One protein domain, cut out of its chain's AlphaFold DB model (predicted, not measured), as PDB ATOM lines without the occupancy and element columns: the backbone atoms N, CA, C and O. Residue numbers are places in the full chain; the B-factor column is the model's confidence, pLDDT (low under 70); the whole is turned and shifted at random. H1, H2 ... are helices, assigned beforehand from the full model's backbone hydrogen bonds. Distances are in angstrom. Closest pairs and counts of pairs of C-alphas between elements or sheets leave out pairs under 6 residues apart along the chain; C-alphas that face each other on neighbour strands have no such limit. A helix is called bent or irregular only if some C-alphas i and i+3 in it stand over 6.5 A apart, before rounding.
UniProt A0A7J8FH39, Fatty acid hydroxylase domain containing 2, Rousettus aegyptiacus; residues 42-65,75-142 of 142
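Overview. This is residues 42 to 65 and 75 to 142 of the 142 residues of the protein "Fatty acid hydroxylase domain containing 2" of Rousettus aegyptiacus (UniProt A0A7J8FH39). Two long helices, H4 and H5, make a V, joined near the link between them at its point, which sticks out with residues 99 to 105; H1 packs along H4, running opposite ways. At the far end of H5 sit short H3, which the chain leaves to begin H4 and so return to that arm of the V, and H6, turned across H5; little H2 lies just past the end of H1. The printed part has 92 residues with six named helices, in the order H1 to H6, and no named strand; the class is all helix. The whole is compact, with a radius of gyration of the C-alphas of 14.1 A and spans of 39 by 34 by 20 A.

Arrangement. H1, residues 42 to 53, touches H4, residues 82 to 99, at a shallow tilt of 23 degrees, opposite ways; their closest C-alphas are those of Glu 42 and Pro 92, 4.5 A apart. H2, residues 56 to 59, is close to H1 but not clearly touching, with the C-alphas of Leu 53 and Tyr 59 closest at 5.4 A. H5, residues 104 to 122, forms a helical hairpin with H4. These two touch at a steep tilt of 40 degrees, opposite ways, with residues 93 to 97 of H4 and 106 to 114 of H5 alone; the closest C-alphas are those of Pro 97 and Ile 107, 6.2 A apart. H3, residues 75 to 78, touches residues 118 to 122 of H5 alone, closest at the C-alphas of Ser 77 and His 122, 5.9 A. H6, residues 134 to 140, touches residues 121 to 122 of H5 alone, about perpendicular at 81 degrees; the C-alphas of Ser 121 and His 136 are closest, at 6.5 A. The helix packing is mostly crossed, but only just: 1 of 3 touching pairs with a tilt is shallow. Among the pairs that are apart are H1 and H5, and H4 and H6. In H1, H5 and H6 every O i to N i+4 pair is within hydrogen-bond range; in H4 8 of 14 are, and H2 and H3 are too short for such a pair.

Along the chain. H1 begins at C-alpha 42, (202.868, 154.756, 154.088), and is 15.8 A long from first to last C-alpha. H2 spans 5.1 A and H3 6.4 A; H3 is neither bent nor irregular, but only just. H4 is 23.7 A long, with a kink of 44 degrees near residue 93, and is only just irregular: C-alphas 93 and 96 are 6.7 A apart. H5, the longest by residues, measures 27.0 A and begins at C-alpha 104, (204.657, 145.835, 169.249). H6 is 9.9 A long and ends at C-alpha 140, (189.167, 169.815, 151.522).

Size, cuts and confidence. The two C-alphas farthest apart are those of His 103 and Lys 142, at 39.7 A. Residues 66 to 74 are not printed, and C-alphas 65 and 75 are 14.5 A apart across this cut, in the link from H2 to H3. The link from H5 to H6 is long, with 11 residues; those from H1 to H2, H3 to H4 and H4 to H5 are tight. The mean pLDDT of the printed part is 93.8, and residue 142, the chain's last, is under 70 in this model.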
ATOM      1  N   GLU A  42     204.092 153.999 153.840       98.31
ATOM      2  CA  GLU A  42     202.868 154.756 154.088       98.31
ATOM      3  C   GLU A  42     202.694 155.858 153.045       98.31
ATOM      4  O   GLU A  42     201.641 155.909 152.423       98.31
ATOM      5  N   GLU A  43     203.718 156.673 152.780       96.81
ATOM      6  CA  GLU A  43     203.643 157.767 151.805       96.81
ATOM      7  C   GLU A  43     203.252 157.266 150.412       96.81
ATOM      8  O   GLU A  43     202.329 157.800 149.788       96.81
ATOM      9  N   VAL A  44     203.912 156.208 149.929       98.31
ATOM     10  CA  VAL A  44     203.620 155.623 148.614       98.31
ATOM     11  C   VAL A  44     202.192 155.074 148.576       98.31
ATOM     12  O   VAL A  44     201.414 155.405 147.676       98.31
ATOM     13  N   MET A  45     201.824 154.244 149.551       98.38
ATOM     14  CA  MET A  45     200.519 153.579 149.586       98.38
ATOM     15  C   MET A  45     199.373 154.574 149.794       98.38
ATOM     16  O   MET A  45     198.345 154.486 149.112       98.38
ATOM     17  N   PHE A  46     199.545 155.540 150.696       97.56
ATOM     18  CA  PHE A  46     198.589 156.610 150.952       97.56
ATOM     19  C   PHE A  46     198.389 157.445 149.693       97.56
ATOM     20  O   PHE A  46     197.259 157.576 149.231       97.56
ATOM     21  N   TYR A  47     199.469 157.922 149.065       97.38
ATOM     22  CA  TYR A  47     199.379 158.763 147.873       97.38
ATOM     23  C   TYR A  47     198.568 158.103 146.752       97.38
ATOM     24  O   TYR A  47     197.625 158.701 146.224       97.38
ATOM     25  N   TYR A  48     198.907 156.863 146.388       98.31
ATOM     26  CA  TYR A  48     198.238 156.189 145.275       98.31
ATOM     27  C   TYR A  48     196.804 155.784 145.609       98.31
ATOM     28  O   TYR A  48     195.921 155.932 144.759       98.31
ATOM     29  N   SER A  49     196.545 155.309 146.829       98.25
ATOM     30  CA  SER A  49     195.188 154.941 147.242       98.25
ATOM     31  C   SER A  49     194.281 156.169 147.358       98.25
ATOM     32  O   SER A  49     193.178 156.165 146.814       98.25
ATOM     33  N   HIS A  50     194.768 157.252 147.960       97.00
ATOM     34  CA  HIS A  50     194.049 158.516 148.066       97.00
ATOM     35  C   HIS A  50     193.748 159.092 146.676       97.00
ATOM     36  O   HIS A  50     192.597 159.392 146.354       97.00
ATOM     37  N   ARG A  51     194.746 159.138 145.783       96.88
ATOM     38  CA  ARG A  51     194.550 159.581 144.394       96.88
ATOM     39  C   ARG A  51     193.530 158.723 143.639       96.88
ATOM     40  O   ARG A  51     192.753 159.258 142.848       96.88
ATOM     41  N   LEU A  52     193.515 157.410 143.871       97.50
ATOM     42  CA  LEU A  52     192.507 156.514 143.306       97.50
ATOM     43  C   LEU A  52     191.106 156.848 143.832       97.50
ATOM     44  O   LEU A  52     190.157 156.889 143.049       97.50
ATOM     45  N   LEU A  53     190.965 157.118 145.130       97.25
ATOM     46  CA  LEU A  53     189.685 157.479 145.740       97.25
ATOM     47  C   LEU A  53     189.140 158.827 145.251       97.25
ATOM     48  O   LEU A  53     187.922 158.987 145.172       97.25
ATOM     49  N   HIS A  54     190.012 159.737 144.818       96.50
ATOM     50  CA  HIS A  54     189.637 160.974 144.118       96.50
ATOM     51  C   HIS A  54     189.108 160.771 142.695       96.50
ATOM     52  O   HIS A  54     188.522 161.684 142.111       96.50
ATOM     53  N   HIS A  55     189.254 159.581 142.108       97.12
ATOM     54  CA  HIS A  55     188.684 159.305 140.793       97.12
ATOM     55  C   HIS A  55     187.141 159.415 140.835       97.12
ATOM     56  O   HIS A  55     186.527 158.873 141.759       97.12
ATOM     57  N   PRO A  56     186.465 160.015 139.828       95.56
ATOM     58  CA  PRO A  56     185.032 160.345 139.892       95.56
ATOM     59  C   PRO A  56     184.095 159.196 140.293       95.56
ATOM     60  O   PRO A  56     183.071 159.418 140.945       95.56
ATOM     61  N   THR A  57     184.440 157.963 139.909       95.88
ATOM     62  CA  THR A  57     183.696 156.739 140.249       95.88
ATOM     63  C   THR A  57     183.711 156.427 141.746       95.88
ATOM     64  O   THR A  57     182.688 156.006 142.291       95.88
ATOM     65  N   PHE A  58     184.860 156.613 142.398       97.00
ATOM     66  CA  PHE A  58     185.065 156.293 143.809       97.00
ATOM     67  C   PHE A  58     184.771 157.498 144.693       97.00
ATOM     68  O   PHE A  58     184.123 157.329 145.725       97.00
ATOM     69  N   TYR A  59     185.117 158.705 144.241       96.00
ATOM     70  CA  TYR A  59     184.928 159.933 145.003       96.00
ATOM     71  C   TYR A  59     183.481 160.079 145.464       96.00
ATOM     72  O   TYR A  59     183.198 160.104 146.657       96.00
ATOM     73  N   LYS A  60     182.530 160.041 144.523       94.56
ATOM     74  CA  LYS A  60     181.102 160.251 144.817       94.56
ATOM     75  C   LYS A  60     180.524 159.251 145.824       94.56
ATOM     76  O   LYS A  60     179.550 159.584 146.492       94.56
ATOM     77  N   LYS A  61     181.070 158.032 145.884       95.56
ATOM     78  CA  LYS A  61     180.529 156.914 146.674       95.56
ATOM     79  C   LYS A  61     181.264 156.688 147.993       95.56
ATOM     80  O   LYS A  61     180.674 156.144 148.917       95.56
ATOM     81  N   ILE A  62     182.545 157.038 148.049       96.44
ATOM     82  CA  ILE A  62     183.455 156.670 149.134       96.44
ATOM     83  C   ILE A  62     184.056 157.949 149.720       96.44
ATOM     84  O   ILE A  62     183.698 158.333 150.830       96.44
ATOM     85  N   HIS A  63     184.889 158.642 148.942       96.62
ATOM     86  CA  HIS A  63     185.738 159.717 149.457       96.62
ATOM     87  C   HIS A  63     185.010 161.027 149.760       96.62
ATOM     88  O   HIS A  63     185.411 161.792 150.630       96.62
ATOM     89  N   LYS A  64     183.869 161.269 149.108       94.19
ATOM     90  CA  LYS A  64     183.041 162.455 149.350       94.19
ATOM     91  C   LYS A  64     182.636 162.588 150.823       94.19
ATOM     92  O   LYS A  64     182.446 163.700 151.292       94.19
ATOM     93  N   LYS A  65     182.502 161.471 151.551       93.88
ATOM     94  CA  LYS A  65     182.187 161.491 152.986       93.88
ATOM     95  C   LYS A  65     183.313 162.121 153.814       93.88
ATOM     96  O   LYS A  65     183.028 162.820 154.776       93.88
ATOM     97  N   VAL A  75     189.690 165.877 165.067       87.44
ATOM     98  CA  VAL A  75     188.989 164.605 165.352       87.44
ATOM     99  C   VAL A  75     188.267 164.050 164.115       87.44
ATOM    100  O   VAL A  75     188.114 162.835 163.979       87.44
ATOM    101  N   ILE A  76     187.855 164.920 163.190       90.50
ATOM    102  CA  ILE A  76     187.155 164.542 161.954       90.50
ATOM    103  C   ILE A  76     188.121 163.936 160.926       90.50
ATOM    104  O   ILE A  76     187.676 163.259 160.009       90.50
ATOM    105  N   SER A  77     189.440 164.032 161.126       89.12
ATOM    106  CA  SER A  77     190.427 163.345 160.273       89.12
ATOM    107  C   SER A  77     190.188 161.833 160.132       89.12
ATOM    108  O   SER A  77     190.492 161.238 159.101       89.12
ATOM    109  N   LEU A  78     189.576 161.202 161.142       89.94
ATOM    110  CA  LEU A  78     189.223 159.779 161.130       89.94
ATOM    111  C   LEU A  78     187.800 159.502 160.622       89.94
ATOM    112  O   LEU A  78     187.413 158.338 160.468       89.94
ATOM    113  N   TYR A  79     187.006 160.543 160.369       91.44
ATOM    114  CA  TYR A  79     185.675 160.420 159.796       91.44
ATOM    115  C   TYR A  79     185.787 160.164 158.292       91.44
ATOM    116  O   TYR A  79     186.006 161.059 157.482       91.44
ATOM    117  N   ALA A  80     185.636 158.895 157.926       93.81
ATOM    118  CA  ALA A  80     185.741 158.437 156.551       93.81
ATOM    119  C   ALA A  80     184.726 157.328 156.257       93.81
ATOM    120  O   ALA A  80     184.099 156.737 157.151       93.81
ATOM    121  N   HIS A  81     184.551 157.018 154.975       95.19
ATOM    122  CA  HIS A  81     183.819 155.822 154.580       95.19
ATOM    123  C   HIS A  81     184.594 154.557 155.019       95.19
ATOM    124  O   HIS A  81     185.816 154.531 154.889       95.19
ATOM    125  N   PRO A  82     183.936 153.472 155.485       93.81
ATOM    126  CA  PRO A  82     184.599 152.225 155.894       93.81
ATOM    127  C   PRO A  82     185.676 151.703 154.933       93.81
ATOM    128  O   PRO A  82     186.752 151.305 155.362       93.81
ATOM    129  N   VAL A  83     185.386 151.728 153.629       94.81
ATOM    130  CA  VAL A  83     186.320 151.277 152.583       94.81
ATOM    131  C   VAL A  83     187.546 152.181 152.493       94.81
ATOM    132  O   VAL A  83     188.653 151.676 152.397       94.81
ATOM    133  N   GLU A  84     187.369 153.497 152.568       95.19
ATOM    134  CA  GLU A  84     188.486 154.445 152.595       95.19
ATOM    135  C   GLU A  84     189.325 154.279 153.856       95.19
ATOM    136  O   GLU A  84     190.545 154.202 153.774       95.19
ATOM    137  N   HIS A  85     188.674 154.115 155.010       94.12
ATOM    138  CA  HIS A  85     189.379 153.870 156.261       94.12
ATOM    139  C   HIS A  85     190.271 152.622 156.175       94.12
ATOM    140  O   HIS A  85     191.395 152.634 156.663       94.12
ATOM    141  N   VAL A  86     189.810 151.552 155.520       93.88
ATOM    142  CA  VAL A  86     190.636 150.359 155.289       93.88
ATOM    143  C   VAL A  86     191.736 150.635 154.262       93.88
ATOM    144  O   VAL A  86     192.903 150.378 154.542       93.88
ATOM    145  N   VAL A  87     191.374 151.142 153.082       95.19
ATOM    146  CA  VAL A  87     192.254 151.189 151.903       95.19
ATOM    147  C   VAL A  87     193.289 152.305 151.965       95.19
ATOM    148  O   VAL A  87     194.426 152.082 151.558       95.19
ATOM    149  N   SER A  88     192.909 153.477 152.467       95.75
ATOM    150  CA  SER A  88     193.749 154.674 152.461       95.75
ATOM    151  C   SER A  88     194.227 155.091 153.843       95.75
ATOM    152  O   SER A  88     195.218 155.792 153.902       95.75
ATOM    153  N   ASN A  89     193.634 154.622 154.947       93.94
ATOM    154  CA  ASN A  89     194.143 154.978 156.283       93.94
ATOM    155  C   ASN A  89     194.871 153.793 156.931       93.94
ATOM    156  O   ASN A  89     196.044 153.881 157.277       93.94
ATOM    157  N   MET A  90     194.202 152.646 157.078       93.19
ATOM    158  CA  MET A  90     194.758 151.513 157.821       93.19
ATOM    159  C   MET A  90     195.802 150.708 157.039       93.19
ATOM    160  O   MET A  90     196.845 150.387 157.605       93.19
ATOM    161  N   LEU A  91     195.534 150.347 155.776       94.56
ATOM    162  CA  LEU A  91     196.475 149.554 154.974       94.56
ATOM    163  C   LEU A  91     197.830 150.262 154.790       94.56
ATOM    164  O   LEU A  91     198.844 149.623 155.073       94.56
ATOM    165  N   PRO A  92     197.892 151.554 154.405       96.81
ATOM    166  CA  PRO A  92     199.166 152.264 154.294       96.81
ATOM    167  C   PRO A  92     199.968 152.259 155.600       96.81
ATOM    168  O   PRO A  92     201.158 151.957 155.579       96.81
ATOM    169  N   ALA A  93     199.305 152.476 156.740       96.19
ATOM    170  CA  ALA A  93     199.962 152.513 158.043       96.19
ATOM    171  C   ALA A  93     200.449 151.136 158.542       96.19
ATOM    172  O   ALA A  93     201.434 151.074 159.277       96.19
ATOM    173  N   ILE A  94     199.781 150.025 158.183       95.19
ATOM    174  CA  ILE A  94     200.092 148.689 158.733       95.19
ATOM    175  C   ILE A  94     201.037 147.848 157.871       95.19
ATOM    176  O   ILE A  94     201.707 146.960 158.401       95.19
ATOM    177  N   VAL A  95     201.117 148.101 156.561       96.06
ATOM    178  CA  VAL A  95     201.941 147.281 155.653       96.06
ATOM    179  C   VAL A  95     203.424 147.363 156.010       96.06
ATOM    180  O   VAL A  95     204.086 146.329 156.027       96.06
ATOM    181  N   GLY A  96     203.941 148.545 156.356       96.88
ATOM    182  CA  GLY A  96     205.339 148.701 156.767       96.88
ATOM    183  C   GLY A  96     205.710 147.811 157.960       96.88
ATOM    184  O   GLY A  96     206.605 146.972 157.829       96.88
ATOM    185  N   PRO A  97     204.991 147.913 159.092       96.62
ATOM    186  CA  PRO A  97     205.242 147.043 160.233       96.62
ATOM    187  C   PRO A  97     205.051 145.545 159.961       96.62
ATOM    188  O   PRO A  97     205.821 144.746 160.495       96.62
ATOM    189  N   LEU A  98     204.073 145.160 159.128       95.19
ATOM    190  CA  LEU A  98     203.867 143.761 158.724       95.19
ATOM    191  C   LEU A  98     205.076 143.216 157.953       95.19
ATOM    192  O   LEU A  98     205.592 142.154 158.291       95.19
ATOM    193  N   VAL A  99     205.540 143.953 156.939       94.94
ATOM    194  CA  VAL A  99     206.676 143.554 156.088       94.94
ATOM    195  C   VAL A  99     207.968 143.442 156.899       94.94
ATOM    196  O   VAL A  99     208.778 142.552 156.647       94.94
ATOM    197  N   MET A 100     208.144 144.315 157.889       95.62
ATOM    198  CA  MET A 100     209.325 144.333 158.753       95.62
ATOM    199  C   MET A 100     209.253 143.343 159.929       95.62
ATOM    200  O   MET A 100     210.234 143.210 160.660       95.62
ATOM    201  N   GLY A 101     208.121 142.656 160.148       95.56
ATOM    202  CA  GLY A 101     207.950 141.744 161.290       95.56
ATOM    203  C   GLY A 101     208.139 142.445 162.643       95.56
ATOM    204  O   GLY A 101     208.692 141.880 163.594       95.56
ATOM    205  N   SER A 102     207.731 143.711 162.720       97.00
ATOM    206  CA  SER A 102     208.169 144.625 163.773       97.00
ATOM    207  C   SER A 102     207.625 144.302 165.163       97.00
ATOM    208  O   SER A 102     206.602 143.637 165.334       97.00
ATOM    209  N   HIS A 103     208.338 144.792 166.180       97.00
ATOM    210  CA  HIS A 103     207.934 144.669 167.580       97.00
ATOM    211  C   HIS A 103     206.702 145.535 167.885       97.00
ATOM    212  O   HIS A 103     206.552 146.627 167.331       97.00
ATOM    213  N   LEU A 104     205.864 145.110 168.836       95.56
ATOM    214  CA  LEU A 104     204.657 145.835 169.249       95.56
ATOM    215  C   LEU A 104     204.954 147.268 169.710       95.56
ATOM    216  O   LEU A 104     204.163 148.171 169.451       95.56
ATOM    217  N   THR A 105     206.101 147.497 170.349       96.44
ATOM    218  CA  THR A 105     206.549 148.851 170.718       96.44
ATOM    219  C   THR A 105     206.759 149.732 169.489       96.44
ATOM    220  O   THR A 105     206.235 150.843 169.468       96.44
ATOM    221  N   SER A 106     207.457 149.243 168.453       97.69
ATOM    222  CA  SER A 106     207.663 150.002 167.212       97.69
ATOM    223  C   SER A 106     206.335 150.316 166.537       97.69
ATOM    224  O   SER A 106     206.087 151.460 166.167       97.69
ATOM    225  N   ILE A 107     205.457 149.311 166.456       96.31
ATOM    226  CA  ILE A 107     204.108 149.432 165.892       96.31
ATOM    227  C   ILE A 107     203.311 150.505 166.644       96.31
ATOM    228  O   ILE A 107     202.751 151.410 166.037       96.31
ATOM    229  N   THR A 108     203.274 150.434 167.973       96.00
ATOM    230  CA  THR A 108     202.470 151.347 168.799       96.00
ATOM    231  C   THR A 108     202.973 152.786 168.696       96.00
ATOM    232  O   THR A 108     202.170 153.708 168.551       96.00
ATOM    233  N   MET A 109     204.294 152.986 168.727       97.50
ATOM    234  CA  MET A 109     204.908 154.306 168.548       97.50
ATOM    235  C   MET A 109     204.617 154.874 167.157       97.50
ATOM    236  O   MET A 109     204.246 156.040 167.041       97.50
ATOM    237  N   TRP A 110     204.718 154.039 166.122       97.75
ATOM    238  CA  TRP A 110     204.400 154.402 164.745       97.75
ATOM    239  C   TRP A 110     202.947 154.858 164.581       97.75
ATOM    240  O   TRP A 110     202.708 155.979 164.141       97.75
ATOM    241  N   PHE A 111     201.975 154.048 165.009       96.00
ATOM    242  CA  PHE A 111     200.559 154.420 164.930       96.00
ATOM    243  C   PHE A 111     200.244 155.685 165.734       96.00
ATOM    244  O   PHE A 111     199.449 156.509 165.289       96.00
ATOM    245  N   SER A 112     200.879 155.868 166.895       96.31
ATOM    246  CA  SER A 112     200.720 157.092 167.689       96.31
ATOM    247  C   SER A 112     201.215 158.318 166.918       96.31
ATOM    248  O   SER A 112     200.505 159.319 166.842       96.31
ATOM    249  N   LEU A 113     202.396 158.227 166.297       95.81
ATOM    250  CA  LEU A 113     202.961 159.298 165.479       95.81
ATOM    251  C   LEU A 113     202.078 159.602 164.261       95.81
ATOM    252  O   LEU A 113     201.735 160.761 164.042       95.81
ATOM    253  N   ALA A 114     201.660 158.575 163.520       95.56
ATOM    254  CA  ALA A 114     200.807 158.721 162.343       95.56
ATOM    255  C   ALA A 114     199.468 159.400 162.688       95.56
ATOM    256  O   ALA A 114     199.038 160.328 161.999       95.56
ATOM    257  N   LEU A 115     198.834 159.014 163.804       94.44
ATOM    258  CA  LEU A 115     197.592 159.635 164.279       94.44
ATOM    259  C   LEU A 115     197.792 161.087 164.722       94.44
ATOM    260  O   LEU A 115     196.935 161.930 164.446       94.44
ATOM    261  N   ILE A 116     198.911 161.397 165.383       93.69
ATOM    262  CA  ILE A 116     199.257 162.771 165.767       93.69
ATOM    263  C   ILE A 116     199.434 163.636 164.513       93.69
ATOM    264  O   ILE A 116     198.798 164.683 164.412       93.69
ATOM    265  N   ILE A 117     200.228 163.185 163.537       93.25
ATOM    266  CA  ILE A 117     200.473 163.912 162.279       93.25
ATOM    267  C   ILE A 117     199.170 164.115 161.501       93.25
ATOM    268  O   ILE A 117     198.886 165.224 161.043       93.25
ATOM    269  N   THR A 118     198.344 163.073 161.406       93.81
ATOM    270  CA  THR A 118     197.021 163.138 160.770       93.81
ATOM    271  C   THR A 118     196.131 164.163 161.472       93.81
ATOM    272  O   THR A 118     195.531 165.017 160.829       93.81
ATOM    273  N   THR A 119     196.100 164.158 162.806       93.75
ATOM    274  CA  THR A 119     195.313 165.130 163.578       93.75
ATOM    275  C   THR A 119     195.802 166.559 163.343       93.75
ATOM    276  O   THR A 119     194.980 167.451 163.146       93.75
ATOM    277  N   ILE A 120     197.121 166.779 163.336       93.00
ATOM    278  CA  ILE A 120     197.727 168.093 163.077       93.00
ATOM    279  C   ILE A 120     197.370 168.589 161.672       93.00
ATOM    280  O   ILE A 120     197.001 169.747 161.514       93.00
ATOM    281  N   SER A 121     197.389 167.702 160.676       92.12
ATOM    282  CA  SER A 121     197.079 168.036 159.277       92.12
ATOM    283  C   SER A 121     195.620 168.460 159.050       92.12
ATOM    284  O   SER A 121     195.303 169.006 158.001       92.12
ATOM    285  N   HIS A 122     194.736 168.224 160.025       92.88
ATOM    286  CA  HIS A 122     193.306 168.536 159.956       92.88
ATOM    287  C   HIS A 122     192.828 169.509 161.043       92.88
ATOM    288  O   HIS A 122     191.639 169.816 161.096       92.88
ATOM    289  N   CYS A 123     193.683 169.943 161.975       91.00
ATOM    290  CA  CYS A 123     193.227 170.738 163.121       91.00
ATOM    291  C   CYS A 123     193.182 172.248 162.860       91.00
ATOM    292  O   CYS A 123     192.686 172.980 163.712       91.00
ATOM    293  N   GLY A 124     193.718 172.712 161.725       90.25
ATOM    294  CA  GLY A 124     193.749 174.131 161.352       90.25
ATOM    295  C   GLY A 124     194.721 174.979 162.180       90.25
ATOM    296  O   GLY A 124     194.773 176.196 162.014       90.25
ATOM    297  N   TYR A 125     195.502 174.367 163.079       90.38
ATOM    298  CA  TYR A 125     196.487 175.066 163.903       90.38
ATOM    299  C   TYR A 125     197.893 174.971 163.312       90.38
ATOM    300  O   TYR A 125     198.399 173.889 163.021       90.38
ATOM    301  N   HIS A 126     198.572 176.114 163.241       91.12
ATOM    302  CA  HIS A 126     199.992 176.197 162.903       91.12
ATOM    303  C   HIS A 126     200.830 176.019 164.163       91.12
ATOM    304  O   HIS A 126     201.121 176.976 164.883       91.12
ATOM    305  N   LEU A 127     201.186 174.773 164.455       89.62
ATOM    306  CA  LEU A 127     201.987 174.455 165.629       89.62
ATOM    307  C   LEU A 127     203.486 174.657 165.338       89.62
ATOM    308  O   LEU A 127     203.953 174.290 164.256       89.62
ATOM    309  N   PRO A 128     204.267 175.215 166.283       89.94
ATOM    310  CA  PRO A 128     205.707 175.372 166.106       89.94
ATOM    311  C   PRO A 128     206.392 174.042 165.771       89.94
ATOM    312  O   PRO A 128     206.112 173.026 166.402       89.94
ATOM    313  N   PHE A 129     207.324 174.074 164.813       88.00
ATOM    314  CA  PHE A 129     208.140 172.927 164.373       88.00
ATOM    315  C   PHE A 129     207.379 171.776 163.694       88.00
ATOM    316  O   PHE A 129     207.976 170.732 163.433       88.00
ATOM    317  N   LEU A 130     206.094 171.956 163.387       88.50
ATOM    318  CA  LEU A 130     205.259 170.948 162.742       88.50
ATOM    319  C   LEU A 130     204.796 171.415 161.352       88.50
ATOM    320  O   LEU A 130     204.753 172.622 161.097       88.50
ATOM    321  N   PRO A 131     204.464 170.484 160.437       86.44
ATOM    322  CA  PRO A 131     203.937 170.835 159.124       86.44
ATOM    323  C   PRO A 131     202.653 171.661 159.227       86.44
ATOM    324  O   PRO A 131     201.823 171.438 160.107       86.44
ATOM    325  N   SER A 132     202.485 172.608 158.304       90.75
ATOM    326  CA  SER A 132     201.257 173.396 158.216       90.75
ATOM    327  C   SER A 132     200.107 172.559 157.632       90.75
ATOM    328  O   SER A 132     200.323 171.877 156.626       90.75
ATOM    329  N   PRO A 133     198.885 172.653 158.195       91.50
ATOM    330  CA  PRO A 133     197.702 171.998 157.639       91.50
ATOM    331  C   PRO A 133     197.149 172.690 156.382       91.50
ATOM    332  O   PRO A 133     196.338 172.091 155.687       91.50
ATOM    333  N   GLU A 134     197.597 173.906 156.034       91.12
ATOM    334  CA  GLU A 134     196.987 174.738 154.981       91.12
ATOM    335  C   GLU A 134     196.809 174.008 153.649       91.12
ATOM    336  O   GLU A 134     195.746 174.077 153.038       91.12
ATOM    337  N   PHE A 135     197.843 173.299 153.183       88.44
ATOM    338  CA  PHE A 135     197.772 172.571 151.914       88.44
ATOM    339  C   PHE A 135     196.621 171.560 151.909       88.44
ATOM    340  O   PHE A 135     195.904 171.413 150.916       88.44
ATOM    341  N   HIS A 136     196.457 170.872 153.032       90.88
ATOM    342  CA  HIS A 136     195.442 169.862 153.214       90.88
ATOM    343  C   HIS A 136     194.056 170.506 153.426       90.88
ATOM    344  O   HIS A 136     193.089 170.092 152.790       90.88
ATOM    345  N   ASP A 137     193.956 171.606 154.169       90.38
ATOM    346  CA  ASP A 137     192.708 172.370 154.302       90.38
ATOM    347  C   ASP A 137     192.217 172.902 152.939       90.38
ATOM    348  O   ASP A 137     191.049 172.738 152.582       90.38
ATOM    349  N   TYR A 138     193.111 173.441 152.100       90.12
ATOM    350  CA  TYR A 138     192.782 173.851 150.726       90.12
ATOM    351  C   TYR A 138     192.333 172.689 149.837       90.12
ATOM    352  O   TYR A 138     191.578 172.896 148.881       90.12
ATOM    353  N   HIS A 139     192.820 171.483 150.112       90.38
ATOM    354  CA  HIS A 139     192.388 170.278 149.420       90.38
ATOM    355  C   HIS A 139     190.947 169.893 149.793       90.38
ATOM    356  O   HIS A 139     190.195 169.491 148.908       90.38
ATOM    357  N   HIS A 140     190.533 170.091 151.050       89.81
ATOM    358  CA  HIS A 140     189.167 169.815 151.522       89.81
ATOM    359  C   HIS A 140     188.096 170.759 150.970       89.81
ATOM    360  O   HIS A 140     186.931 170.383 150.893       89.81
ATOM    361  N   LEU A 141     188.478 171.962 150.536       85.25
ATOM    362  CA  LEU A 141     187.554 172.952 149.966       85.25
ATOM    363  C   LEU A 141     187.086 172.643 148.528       85.25
ATOM    364  O   LEU A 141     186.293 173.413 147.980       85.25
ATOM    365  N   LYS A 142     187.599 171.582 147.895       64.00
ATOM    366  CA  LYS A 142     187.347 171.224 146.488       64.00
ATOM    367  C   LYS A 142     186.519 169.949 146.360       64.00
ATOM    368  O   LYS A 142     185.666 169.927 145.445       64.00
TER     369      LYS A 142